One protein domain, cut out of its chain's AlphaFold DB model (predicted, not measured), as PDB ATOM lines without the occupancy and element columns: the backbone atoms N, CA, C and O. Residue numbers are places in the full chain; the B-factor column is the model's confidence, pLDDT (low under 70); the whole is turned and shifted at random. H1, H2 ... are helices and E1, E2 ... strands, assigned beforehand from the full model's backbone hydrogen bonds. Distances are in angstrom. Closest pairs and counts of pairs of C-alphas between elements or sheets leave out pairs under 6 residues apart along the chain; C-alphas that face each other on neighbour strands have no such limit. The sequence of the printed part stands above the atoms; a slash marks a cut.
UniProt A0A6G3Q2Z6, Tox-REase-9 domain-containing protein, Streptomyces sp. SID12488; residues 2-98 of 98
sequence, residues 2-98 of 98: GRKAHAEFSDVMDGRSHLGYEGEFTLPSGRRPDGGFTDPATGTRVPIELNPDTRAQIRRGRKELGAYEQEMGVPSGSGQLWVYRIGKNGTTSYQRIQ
ATOM      1  N   GLY A   2     140.879 111.779 133.067       62.53
ATOM      2  CA  GLY A   2     140.892 111.059 131.776       62.53
ATOM      3  C   GLY A   2     140.690 109.541 131.883       62.53
ATOM      4  O   GLY A   2     139.670 109.053 131.428       62.53
ATOM      5  N   ARG A   3     141.560 108.808 132.601       66.81
ATOM      6  CA  ARG A   3     141.423 107.341 132.808       66.81
ATOM      7  C   ARG A   3     140.042 106.889 133.301       66.81
ATOM      8  O   ARG A   3     139.478 105.940 132.781       66.81
ATOM      9  N   LYS A   4     139.456 107.616 134.259       75.12
ATOM     10  CA  LYS A   4     138.102 107.328 134.754       75.12
ATOM     11  C   LYS A   4     137.050 107.532 133.656       75.12
ATOM     12  O   LYS A   4     136.160 106.705 133.521       75.12
ATOM     13  N   ALA A   5     137.183 108.595 132.859       74.69
ATOM     14  CA  ALA A   5     136.286 108.855 131.739       74.69
ATOM     15  C   ALA A   5     136.404 107.787 130.636       74.69
ATOM     16  O   ALA A   5     135.386 107.462 130.038       74.69
ATOM     17  N   HIS A   6     137.589 107.215 130.396       71.00
ATOM     18  CA  HIS A   6     137.762 106.088 129.467       71.00
ATOM     19  C   HIS A   6     137.060 104.825 129.966       71.00
ATOM     20  O   HIS A   6     136.267 104.242 129.230       71.00
ATOM     21  N   ALA A   7     137.277 104.447 131.229       73.00
ATOM     22  CA  ALA A   7     136.618 103.289 131.831       73.00
ATOM     23  C   ALA A   7     135.084 103.416 131.780       73.00
ATOM     24  O   ALA A   7     134.405 102.532 131.275       73.00
ATOM     25  N   GLU A   8     134.538 104.565 132.184       78.38
ATOM     26  CA  GLU A   8     133.091 104.821 132.128       78.38
ATOM     27  C   GLU A   8     132.549 104.880 130.683       78.38
ATOM     28  O   GLU A   8     131.441 104.421 130.413       78.38
ATOM     29  N   PHE A   9     133.327 105.397 129.723       78.81
ATOM     30  CA  PHE A   9     132.939 105.403 128.308       78.81
ATOM     31  C   PHE A   9     132.894 103.989 127.718       78.81
ATOM     32  O   PHE A   9     132.014 103.675 126.916       78.81
ATOM     33  N   SER A  10     133.817 103.133 128.159       72.50
ATOM     34  CA  SER A  10     133.872 101.716 127.799       72.50
ATOM     35  C   SER A  10     132.558 101.001 128.121       72.50
ATOM     36  O   SER A  10     132.088 100.186 127.326       72.50
ATOM     37  N   ASP A  11     131.967 101.325 129.273       74.69
ATOM     38  CA  ASP A  11     130.714 100.736 129.747       74.69
ATOM     39  C   ASP A  11     129.504 101.239 128.943       74.69
ATOM     40  O   ASP A  11     128.607 100.457 128.624       74.69
ATOM     41  N   VAL A  12     129.502 102.523 128.553       73.38
ATOM     42  CA  VAL A  12     128.438 103.148 127.736       73.38
ATOM     43  C   VAL A  12     128.336 102.528 126.340       73.38
ATOM     44  O   VAL A  12     127.239 102.450 125.790       73.38
ATOM     45  N   MET A  13     129.440 102.046 125.768       74.19
ATOM     46  CA  MET A  13     129.465 101.399 124.447       74.19
ATOM     47  C   MET A  13     129.002  99.925 124.474       74.19
ATOM     48  O   MET A  13     129.445  99.106 123.665       74.19
ATOM     49  N   ASP A  14     128.062  99.602 125.370       63.47
ATOM     50  CA  ASP A  14     127.291  98.352 125.409       63.47
ATOM     51  C   ASP A  14     128.103  97.113 125.844       63.47
ATOM     52  O   ASP A  14     128.047  96.040 125.240       63.47
ATOM     53  N   GLY A  15     128.935  97.259 126.884       52.69
ATOM     54  CA  GLY A  15     129.710  96.145 127.459       52.69
ATOM     55  C   GLY A  15     130.835  95.613 126.559       52.69
ATOM     56  O   GLY A  15     131.552  94.680 126.926       52.69
ATOM     57  N   ARG A  16     131.055  96.244 125.399       53.44
ATOM     58  CA  ARG A  16     132.196  96.012 124.498       53.44
ATOM     59  C   ARG A  16     133.480  96.681 124.993       53.44
ATOM     60  O   ARG A  16     134.434  96.809 124.230       53.44
ATOM     61  N   SER A  17     133.533  97.055 126.272       47.34
ATOM     62  CA  SER A  17     134.723  97.547 126.975       47.34
ATOM     63  C   SER A  17     135.954  96.663 126.731       47.34
ATOM     64  O   SER A  17     137.058  97.166 126.531       47.34
ATOM     65  N   HIS A  18     135.735  95.349 126.621       47.72
ATOM     66  CA  HIS A  18     136.736  94.324 126.314       47.72
ATOM     67  C   HIS A  18     137.153  94.233 124.829       47.72
ATOM     68  O   HIS A  18     138.170  93.615 124.523       47.72
ATOM     69  N   LEU A  19     136.402  94.841 123.903       50.31
ATOM     70  CA  LEU A  19     136.753  94.977 122.480       50.31
ATOM     71  C   LEU A  19     137.472  96.312 122.182       50.31
ATOM     72  O   LEU A  19     138.039  96.471 121.099       50.31
ATOM     73  N   GLY A  20     137.541  97.206 123.181       51.78
ATOM     74  CA  GLY A  20     138.616  98.187 123.362       51.78
ATOM     75  C   GLY A  20     138.162  99.596 123.745       51.78
ATOM     76  O   GLY A  20     137.712 100.319 122.868       51.78
ATOM     77  N   TYR A  21     138.395 100.007 125.003       60.81
ATOM     78  CA  TYR A  21     138.282 101.404 125.483       60.81
ATOM     79  C   TYR A  21     139.183 101.763 126.699       60.81
ATOM     80  O   TYR A  21     139.063 102.834 127.280       60.81
ATOM     81  N   GLU A  22     140.170 100.925 127.012       52.56
ATOM     82  CA  GLU A  22     141.493 101.324 127.520       52.56
ATOM     83  C   GLU A  22     142.470 100.412 126.771       52.56
ATOM     84  O   GLU A  22     142.700  99.268 127.151       52.56
ATOM     85  N   GLY A  23     142.935 100.836 125.600       44.16
ATOM     86  CA  GLY A  23     143.777  99.997 124.758       44.16
ATOM     87  C   GLY A  23     144.906 100.834 124.222       44.16
ATOM     88  O   GLY A  23     144.655 101.755 123.457       44.16
ATOM     89  N   GLU A  24     146.132 100.511 124.618       51.78
ATOM     90  CA  GLU A  24     147.369 101.072 124.086       51.78
ATOM     91  C   GLU A  24     147.519 100.747 122.592       51.78
ATOM     92  O   GLU A  24     148.408  99.996 122.185       51.78
ATOM     93  N   PHE A  25     146.636 101.279 121.751       59.03
ATOM     94  CA  PHE A  25     146.749 101.179 120.314       59.03
ATOM     95  C   PHE A  25     147.923 102.065 119.918       59.03
ATOM     96  O   PHE A  25     147.798 103.259 119.678       59.03
ATOM     97  N   THR A  26     149.111 101.481 120.001       62.53
ATOM     98  CA  THR A  26     150.350 102.173 119.703       62.53
ATOM     99  C   THR A  26     150.500 102.114 118.199       62.53
ATOM    100  O   THR A  26     150.757 101.054 117.627       62.53
ATOM    101  N   LEU A  27     150.269 103.254 117.563       70.94
ATOM    102  CA  LEU A  27     150.516 103.404 116.143       70.94
ATOM    103  C   LEU A  27     152.027 103.296 115.875       70.94
ATOM    104  O   LEU A  27     152.822 103.568 116.783       70.94
ATOM    105  N   PRO A  28     152.454 102.928 114.654       76.25
ATOM    106  CA  PRO A  28     153.872 102.812 114.301       76.25
ATOM    107  C   PRO A  28     154.725 104.041 114.664       76.25
ATOM    108  O   PRO A  28     155.894 103.902 115.009       76.25
ATOM    109  N   SER A  29     154.144 105.242 114.643       78.38
ATOM    110  CA  SER A  29     154.796 106.499 115.037       78.38
ATOM    111  C   SER A  29     154.916 106.723 116.551       78.38
ATOM    112  O   SER A  29     155.410 107.766 116.977       78.38
ATOM    113  N   GLY A  30     154.433 105.795 117.380       76.38
ATOM    114  CA  GLY A  30     154.345 105.948 118.834       76.38
ATOM    115  C   GLY A  30     153.161 106.801 119.303       76.38
ATOM    116  O   GLY A  30     152.998 107.027 120.503       76.38
ATOM    117  N   ARG A  31     152.315 107.269 118.379       76.19
ATOM    118  CA  ARG A  31     151.041 107.923 118.693       76.19
ATOM    119  C   ARG A  31     150.061 106.942 119.339       76.19
ATOM    120  O   ARG A  31     150.097 105.743 119.065       76.19
ATOM    121  N   ARG A  32     149.170 107.466 120.185       76.88
ATOM    122  CA  ARG A  32     148.195 106.677 120.946       76.88
ATOM    123  C   ARG A  32     146.831 107.378 120.946       76.88
ATOM    124  O   ARG A  32     146.694 108.354 121.681       76.88
ATOM    125  N   PRO A  33     145.855 106.933 120.133       78.44
ATOM    126  CA  PRO A  33     144.449 107.230 120.388       78.44
ATOM    127  C   PRO A  33     144.000 106.635 121.720       78.44
ATOM    128  O   PRO A  33     144.610 105.698 122.242       78.44
ATOM    129  N   ASP A  34     142.873 107.130 122.214       78.88
ATOM    130  CA  ASP A  34     142.232 106.607 123.421       78.88
ATOM    131  C   ASP A  34     141.687 105.184 123.243       78.88
ATOM    132  O   ASP A  34     141.554 104.425 124.206       78.88
ATOM    133  N   GLY A  35     141.384 104.800 122.001       80.25
ATOM    134  CA  GLY A  35     140.984 103.441 121.673       80.25
ATOM    135  C   GLY A  35     140.718 103.226 120.189       80.25
ATOM    136  O   GLY A  35     141.095 104.023 119.329       80.25
ATOM    137  N   GLY A  36     140.045 102.119 119.883       78.56
ATOM    138  CA  GLY A  36     139.615 101.806 118.528       78.56
ATOM    139  C   GLY A  36     138.337 100.985 118.537       78.56
ATOM    140  O   GLY A  36     138.238 100.023 119.293       78.56
ATOM    141  N   PHE A  37     137.385 101.349 117.682       75.88
ATOM    142  CA  PHE A  37     136.068 100.725 117.582       75.88
ATOM    143  C   PHE A  37     135.987  99.955 116.278       75.88
ATOM    144  O   PHE A  37     136.303 100.499 115.225       75.88
ATOM    145  N   THR A  38     135.546  98.705 116.326       76.81
ATOM    146  CA  THR A  38     135.173  97.992 115.104       76.81
ATOM    147  C   THR A  38     133.761  98.399 114.723       76.81
ATOM    148  O   THR A  38     132.809  98.036 115.413       76.81
ATOM    149  N   ASP A  39     133.633  99.157 113.635       70.50
ATOM    150  CA  ASP A  39     132.341  99.539 113.083       70.50
ATOM    151  C   ASP A  39     131.586  98.270 112.656       70.50
ATOM    152  O   ASP A  39     132.035  97.573 111.745       70.50
ATOM    153  N   PRO A  40     130.455  97.929 113.301       70.00
ATOM    154  CA  PRO A  40     129.734  96.701 112.997       70.00
ATOM    155  C   PRO A  40     129.116  96.705 111.595       70.00
ATOM    156  O   PRO A  40     128.842  95.632 111.067       70.00
ATOM    157  N   ALA A  41     128.897  97.876 110.986       70.25
ATOM    158  CA  ALA A  41     128.360  97.977 109.635       70.25
ATOM    159  C   ALA A  41     129.419  97.670 108.567       70.25
ATOM    160  O   ALA A  41     129.087  97.131 107.515       70.25
ATOM    161  N   THR A  42     130.689  97.999 108.826       72.81
ATOM    162  CA  THR A  42     131.777  97.853 107.842       72.81
ATOM    163  C   THR A  42     132.816  96.796 108.216       72.81
ATOM    164  O   THR A  42     133.671  96.465 107.400       72.81
ATOM    165  N   GLY A  43     132.799  96.292 109.452       75.75
ATOM    166  CA  GLY A  43     133.836  95.422 110.011       75.75
ATOM    167  C   GLY A  43     135.193  96.109 110.208       75.75
ATOM    168  O   GLY A  43     136.147  95.461 110.636       75.75
ATOM    169  N   THR A  44     135.304  97.405 109.907       77.25
ATOM    170  CA  THR A  44     136.572  98.138 109.960       77.25
ATOM    171  C   THR A  44     136.836  98.628 111.372       77.25
ATOM    172  O   THR A  44     135.970  99.234 112.003       77.25
ATOM    173  N   ARG A  45     138.055  98.411 111.869       78.06
ATOM    174  CA  ARG A  45     138.506  99.023 113.119       78.06
ATOM    175  C   ARG A  45     138.974 100.452 112.859       78.06
ATOM    176  O   ARG A  45     139.895 100.663 112.076       78.06
ATOM    177  N   VAL A  46     138.357 101.415 113.532       81.19
ATOM    178  CA  VAL A  46     138.619 102.852 113.378       81.19
ATOM    179  C   VAL A  46     139.153 103.449 114.681       81.19
ATOM    180  O   VAL A  46     138.742 103.001 115.755       81.19
ATOM    181  N   PRO A  47     140.067 104.436 114.631       84.75
ATOM    182  CA  PRO A  47     140.582 105.078 115.837       84.75
ATOM    183  C   PRO A  47     139.492 105.896 116.537       84.75
ATOM    184  O   PRO A  47     138.599 106.456 115.894       84.75
ATOM    185  N   ILE A  48     139.588 105.984 117.860       85.81
ATOM    186  CA  ILE A  48     138.697 106.786 118.694       85.81
ATOM    187  C   ILE A  48     139.517 107.737 119.537       85.81
ATOM    188  O   ILE A  48     140.522 107.352 120.127       85.81
ATOM    189  N   GLU A  49     139.009 108.951 119.643       88.00
ATOM    190  CA  GLU A  49     139.552 109.979 120.505       88.00
ATOM    191  C   GLU A  49     138.432 110.504 121.419       88.00
ATOM    192  O   GLU A  49     137.319 110.775 120.963       88.00
ATOM    193  N   LEU A  50     138.715 110.632 122.712       88.06
ATOM    194  CA  LEU A  50     137.805 111.037 123.774       88.06
ATOM    195  C   LEU A  50     138.363 112.269 124.495       88.06
ATOM    196  O   LEU A  50     139.262 112.210 125.329       88.06
ATOM    197  N   ASN A  51     137.745 113.416 124.241       89.69
ATOM    198  CA  ASN A  51     138.209 114.695 124.770       89.69
ATOM    199  C   ASN A  51     137.210 115.327 125.754       89.69
ATOM    200  O   ASN A  51     136.008 115.102 125.644       89.69
ATOM    201  N   PRO A  52     137.641 116.176 126.702       88.38
ATOM    202  CA  PRO A  52     136.695 117.035 127.403       88.38
ATOM    203  C   PRO A  52     136.001 117.986 126.416       88.38
ATOM    204  O   PRO A  52     136.555 118.352 125.374       88.38
ATOM    205  N   ASP A  53     134.777 118.391 126.743       89.50
ATOM    206  CA  ASP A  53     133.946 119.198 125.847       89.50
ATOM    207  C   ASP A  53     134.351 120.684 125.812       89.50
ATOM    208  O   ASP A  53     133.686 121.564 126.360       89.50
ATOM    209  N   THR A  54     135.470 120.984 125.149       91.94
ATOM    210  CA  THR A  54     135.844 122.357 124.790       91.94
ATOM    211  C   THR A  54     136.158 122.473 123.303       91.94
ATOM    212  O   THR A  54     136.694 121.556 122.680       91.94
ATOM    213  N   ARG A  55     135.904 123.651 122.714       92.62
ATOM    214  CA  ARG A  55     136.192 123.913 121.288       92.62
ATOM    215  C   ARG A  55     137.655 123.645 120.916       92.62
ATOM    216  O   ARG A  55     137.933 123.159 119.822       92.62
ATOM    217  N   ALA A  56     138.592 123.973 121.808       93.31
ATOM    218  CA  ALA A  56     140.018 123.764 121.574       93.31
ATOM    219  C   ALA A  56     140.378 122.271 121.537       93.31
ATOM    220  O   ALA A  56     141.134 121.854 120.660       93.31
ATOM    221  N   GLN A  57     139.805 121.477 122.445       90.50
ATOM    222  CA  GLN A  57     140.025 120.033 122.510       90.50
ATOM    223  C   GLN A  57     139.350 119.302 121.356       90.50
ATOM    224  O   GLN A  57     139.992 118.475 120.727       90.50
ATOM    225  N   ILE A  58     138.127 119.685 120.972       92.06
ATOM    226  CA  ILE A  58     137.459 119.132 119.783       92.06
ATOM    227  C   ILE A  58     138.310 119.360 118.528       92.06
ATOM    228  O   ILE A  58     138.534 118.440 117.745       92.06
ATOM    229  N   ARG A  59     138.828 120.582 118.335       93.69
ATOM    230  CA  ARG A  59     139.700 120.894 117.193       93.69
ATOM    231  C   ARG A  59     140.979 120.054 117.210       93.69
ATOM    232  O   ARG A  59     141.422 119.605 116.156       93.69
ATOM    233  N   ARG A  60     141.576 119.867 118.389       91.50
ATOM    234  CA  ARG A  60     142.768 119.035 118.567       91.50
ATOM    235  C   ARG A  60     142.468 117.564 118.256       91.50
ATOM    236  O   ARG A  60     143.145 117.009 117.399       91.50
ATOM    237  N   GLY A  61     141.414 117.004 118.842       90.38
ATOM    238  CA  GLY A  61     141.008 115.616 118.635       90.38
ATOM    239  C   GLY A  61     140.673 115.307 117.176       90.38
ATOM    240  O   GLY A  61     141.094 114.280 116.663       90.38
ATOM    241  N   ARG A  62     140.026 116.228 116.438       92.06
ATOM    242  CA  ARG A  62     139.827 116.060 114.982       92.06
ATOM    243  C   ARG A  62     141.147 115.971 114.210       92.06
ATOM    244  O   ARG A  62     141.258 115.175 113.282       92.06
ATOM    245  N   LYS A  63     142.143 116.785 114.575       92.00
ATOM    246  CA  LYS A  63     143.470 116.753 113.941       92.00
ATOM    247  C   LYS A  63     144.203 115.448 114.258       92.00
ATOM    248  O   LYS A  63     144.816 114.873 113.365       92.00
ATOM    249  N   GLU A  64     144.158 115.012 115.514       89.94
ATOM    250  CA  GLU A  64     144.777 113.759 115.960       89.94
ATOM    251  C   GLU A  64     144.121 112.555 115.276       89.94
ATOM    252  O   GLU A  64     144.835 111.752 114.683       89.94
ATOM    253  N   LEU A  65     142.786 112.506 115.203       89.88
ATOM    254  CA  LEU A  65     142.060 111.471 114.459       89.88
ATOM    255  C   LEU A  65     142.453 111.414 112.988       89.88
ATOM    256  O   LEU A  65     142.770 110.335 112.510       89.88
ATOM    257  N   GLY A  66     142.499 112.545 112.277       90.81
ATOM    258  CA  GLY A  66     142.922 112.543 110.872       90.81
ATOM    259  C   GLY A  66     144.355 112.024 110.687       90.81
ATOM    260  O   GLY A  66     144.649 111.304 109.734       90.81
ATOM    261  N   ALA A  67     145.246 112.331 111.634       89.69
ATOM    262  CA  ALA A  67     146.607 111.805 111.631       89.69
ATOM    263  C   ALA A  67     146.642 110.288 111.898       89.69
ATOM    264  O   ALA A  67     147.446 109.586 111.285       89.69
ATOM    265  N   TYR A  68     145.769 109.785 112.775       88.25
ATOM    266  CA  TYR A  68     145.622 108.356 113.056       88.25
ATOM    267  C   TYR A  68     144.994 107.600 111.881       88.25
ATOM    268  O   TYR A  68     145.460 106.519 111.541       88.25
ATOM    269  N   GLU A  69     143.978 108.169 111.228       87.69
ATOM    270  CA  GLU A  69     143.333 107.599 110.039       87.69
ATOM    271  C   GLU A  69     144.337 107.386 108.905       87.69
ATOM    272  O   GLU A  69     144.425 106.292 108.347       87.69
ATOM    273  N   GLN A  70     145.135 108.420 108.614       88.88
ATOM    274  CA  GLN A  70     146.177 108.362 107.594       88.88
ATOM    275  C   GLN A  70     147.211 107.277 107.905       88.88
ATOM    276  O   GLN A  70     147.626 106.536 107.019       88.88
ATOM    277  N   GLU A  71     147.624 107.183 109.164       86.44
ATOM    278  CA  GLU A  71     148.624 106.216 109.609       86.44
ATOM    279  C   GLU A  71     148.104 104.774 109.602       86.44
ATOM    280  O   GLU A  71     148.863 103.843 109.348       86.44
ATOM    281  N   MET A  72     146.801 104.597 109.814       79.88
ATOM    282  CA  MET A  72     146.116 103.308 109.746       79.88
ATOM    283  C   MET A  72     145.707 102.893 108.331       79.88
ATOM    284  O   MET A  72     145.245 101.769 108.143       79.88
ATOM    285  N   GLY A  73     145.847 103.779 107.341       84.62
ATOM    286  CA  GLY A  73     145.415 103.516 105.968       84.62
ATOM    287  C   GLY A  73     143.898 103.342 105.824       84.62
ATOM    288  O   GLY A  73     143.450 102.685 104.886       84.62
ATOM    289  N   VAL A  74     143.106 103.901 106.746       81.88
ATOM    290  CA  VAL A  74     141.636 103.868 106.683       81.88
ATOM    291  C   VAL A  74     141.096 105.117 105.975       81.88
ATOM    292  O   VAL A  74     141.783 106.142 105.941       81.88
ATOM    293  N   PRO A  75     139.877 105.082 105.403       87.69
ATOM    294  CA  PRO A  75     139.292 106.255 104.759       87.69
ATOM    295  C   PRO A  75     139.182 107.448 105.715       87.69
ATOM    296  O   PRO A  75     138.884 107.283 106.900       87.69
ATOM    297  N   SER A  76     139.371 108.657 105.190       88.69
ATOM    298  CA  SER A  76     139.222 109.874 105.991       88.69
ATOM    299  C   SER A  76     137.787 110.029 106.502       88.69
ATOM    300  O   SER A  76     136.833 109.816 105.751       88.69
ATOM    301  N   GLY A  77     137.641 110.396 107.775       86.88
ATOM    302  CA  GLY A  77     136.348 110.510 108.453       86.88
ATOM    303  C   GLY A  77     135.812 109.195 109.031       86.88
ATOM    304  O   GLY A  77     134.684 109.173 109.524       86.88
ATOM    305  N   SER A  78     136.587 108.107 108.983       85.81
ATOM    306  CA  SER A  78     136.216 106.830 109.611       85.81
ATOM    307  C   SER A  78     136.361 106.861 111.138       85.81
ATOM    308  O   SER A  78     135.642 106.160 111.849       85.81
ATOM    309  N   GLY A  79     137.299 107.655 111.653       85.81
ATOM    310  CA  GLY A  79     137.581 107.821 113.070       85.81
ATOM    311  C   GLY A  79     136.419 108.456 113.830       85.81
ATOM    312  O   GLY A  79     135.604 109.202 113.285       85.81
ATOM    313  N   GLN A  80     136.338 108.165 115.125       88.38
ATOM    314  CA  GLN A  80     135.261 108.670 115.971       88.38
ATOM    315  C   GLN A  80     135.798 109.617 117.033       88.38
ATOM    316  O   GLN A  80     136.641 109.244 117.844       88.38
ATOM    317  N   LEU A  81     135.254 110.831 117.065       89.69
ATOM    318  CA  LEU A  81     135.492 111.766 118.154       89.69
ATOM    319  C   LEU A  81     134.317 111.719 119.118       89.69
ATOM    320  O   LEU A  81     133.171 111.958 118.732       89.69
ATOM    321  N   TRP A  82     134.615 111.469 120.379       90.62
ATOM    322  CA  TRP A  82     133.666 111.578 121.471       90.62
ATOM    323  C   TRP A  82     134.121 112.677 122.419       90.62
ATOM    324  O   TRP A  82     135.315 112.926 122.596       90.62
ATOM    325  N   VAL A  83     133.159 113.364 123.023       90.19
ATOM    326  CA  VAL A  83     133.426 114.304 124.105       90.19
ATOM    327  C   VAL A  83     132.755 113.861 125.382       90.19
ATOM    328  O   VAL A  83     131.692 113.242 125.334       90.19
ATOM    329  N   TYR A  84     133.353 114.219 126.515       88.69
ATOM    330  CA  TYR A  84     132.736 114.036 127.818       88.69
ATOM    331  C   TYR A  84     132.516 115.354 128.560       88.69
ATOM    332  O   TYR A  84     133.321 116.289 128.489       88.69
ATOM    333  N   ARG A  85     131.412 115.410 129.307       88.31
ATOM    334  CA  ARG A  85     131.082 116.486 130.249       88.31
ATOM    335  C   ARG A  85     130.933 115.901 131.640       88.31
ATOM    336  O   ARG A  85     130.370 114.823 131.799       88.31
ATOM    337  N   ILE A  86     131.392 116.635 132.647       85.56
ATOM    338  CA  ILE A  86     131.234 116.254 134.052       85.56
ATOM    339  C   ILE A  86     130.149 117.140 134.664       85.56
ATOM    340  O   ILE A  86     130.282 118.364 134.709       85.56
ATOM    341  N   GLY A  87     129.055 116.519 135.100       84.62
ATOM    342  CA  GLY A  87     127.951 117.175 135.796       84.62
ATOM    343  C   GLY A  87     128.317 117.587 137.225       84.62
ATOM    344  O   GLY A  87     129.304 117.129 137.798       84.62
ATOM    345  N   LYS A  88     127.485 118.438 137.842       85.06
ATOM    346  CA  LYS A  88     127.720 118.983 139.198       85.06
ATOM    347  C   LYS A  88     127.809 117.915 140.302       85.06
ATOM    348  O   LYS A  88     128.415 118.159 141.335       85.06
ATOM    349  N   ASN A  89     127.211 116.750 140.082       86.62
ATOM    350  CA  ASN A  89     127.213 115.576 140.961       86.62
ATOM    351  C   ASN A  89     128.294 114.540 140.585       86.62
ATOM    352  O   ASN A  89     128.280 113.429 141.103       86.62
ATOM    353  N   GLY A  90     129.204 114.874 139.664       82.12
ATOM    354  CA  GLY A  90     130.249 113.964 139.198       82.12
ATOM    355  C   GLY A  90     129.786 112.932 138.169       82.12
ATOM    356  O   GLY A  90     130.578 112.057 137.832       82.12
ATOM    357  N   THR A  91     128.553 113.019 137.651       84.06
ATOM    358  CA  THR A  91     128.121 112.159 136.540       84.06
ATOM    359  C   THR A  91     128.823 112.570 135.256       84.06
ATOM    360  O   THR A  91     128.725 113.733 134.850       84.06
ATOM    361  N   THR A  92     129.475 111.624 134.593       86.19
ATOM    362  CA  THR A  92     130.040 111.833 133.262       86.19
ATOM    363  C   THR A  92     128.976 111.553 132.203       86.19
ATOM    364  O   THR A  92     128.269 110.551 132.277       86.19
ATOM    365  N   SER A  93     128.836 112.440 131.220       86.94
ATOM    366  CA  SER A  93     128.025 112.201 130.023       86.94
ATOM    367  C   SER A  93     128.894 112.255 128.781       86.94
ATOM    368  O   SER A  93     129.878 112.994 128.746       86.94
ATOM    369  N   TYR A  94     128.516 111.481 127.766       88.19
ATOM    370  CA  TYR A  94     129.292 111.293 126.547       88.19
ATOM    371  C   TYR A  94     128.477 111.690 125.327       88.19
ATOM    372  O   TYR A  94     127.276 111.432 125.256       88.19
ATOM    373  N   GLN A  95     129.134 112.310 124.355       88.81
ATOM    374  CA  GLN A  95     128.507 112.717 123.108       88.81
ATOM    375  C   GLN A  95     129.460 112.461 121.945       88.81
ATOM    376  O   GLN A  95     130.583 112.962 121.939       88.81
ATOM    377  N   ARG A  96     128.997 111.728 120.930       88.38
ATOM    378  CA  ARG A  96     129.718 111.619 119.662       88.38
ATOM    379  C   ARG A  96     129.630 112.943 118.916       88.38
ATOM    380  O   ARG A  96     128.550 113.521 118.783       88.38
ATOM    381  N   ILE A  97     130.761 113.397 118.402       88.94
ATOM    382  CA  ILE A  97     130.844 114.543 117.509       88.94
ATOM    383  C   ILE A  97     130.791 114.026 116.067       88.94
ATOM    384  O   ILE A  97     131.544 113.122 115.706       88.94
ATOM    385  N   GLN A  98     129.885 114.593 115.266       76.81
ATOM    386  CA  GLN A  98     129.833 114.427 113.808       76.81
ATOM    387  C   GLN A  98     130.781 115.441 113.159       76.81
ATOM    388  O   GLN A  98     130.701 116.634 113.528       76.81
TER     389      GLN A  98
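AT A GLANCE: This is residues 2 to 98 of the 98 residues of the protein "Tox-REase-9 domain-containing protein" of Streptomyces sp. SID12488 (UniProt A0A6G3Q2Z6). A curled, strongly twisted sheet of four strands has the long helix H3 packed along one face and the shorter H1 over the other, making three layers, with helices on both faces of a sheet. Tiny H2 grazes the sheet near E1. The 97 printed residues include, in order, H1, H2, E1, E2, H3, E3 and E4: three named helices and four named strands, the mixed sheet running E1 E2 E3 E4. The class is mixed, helices and strands; the whole is compact, with a radius of gyration of the C-alphas of 13.0 A and spans of 41 by 30 by 25 A.

HOW THE PARTS SIT: H1, residues 2 to 12, is on the sheet; its closest C-alpha pair with E4, residues 92 to 97, is Ala 5 and Thr 92, 7.1 A. H1 and H2, residues 17 to 20, touch only at the corner, closest at C-alphas 10 and 17, 4.3 A. E1, residues 35 to 38, and E2, residues 45 to 52, form an antiparallel hairpin, with N 37 and O 46 within hydrogen-bond range at 2.9 A. H3, residues 55 to 72, runs along E2, at 17 degrees on the local plane and a height over the sheet of 8.6 A; C-alphas 51 and 57 are closest, 6.1 A. E2, H3 and E3, residues 80 to 86, form a right-handed strand-helix-strand unit, two parallel neighbour strands with a helix between; N 51 and O 82 are 3.0 A apart. E3 and E4 form an antiparallel hairpin, with N 83 and O 95 at 2.8 A. H1 and H3 are apart. In both, every O i to N i+4 pair is within hydrogen-bond range; H2 is too short for one.

IN THESE COORDINATES: H1 begins at C-alpha 2, (140.892, 111.059, 131.776), and spans 15.3 A. E2 spans 23.1 A, H3 25.6 A, E3 20.0 A and E4 16.0 A, ending at C-alpha 97, (130.844, 114.543, 117.509).

THE WHOLE: The C-alphas farthest apart, of Gly 73 and Asn 89, are 41.2 A apart. The printed part has no cut; H2 to E1 is a long link. Residues 2 to 3 and 14 to 26 have pLDDT under 70.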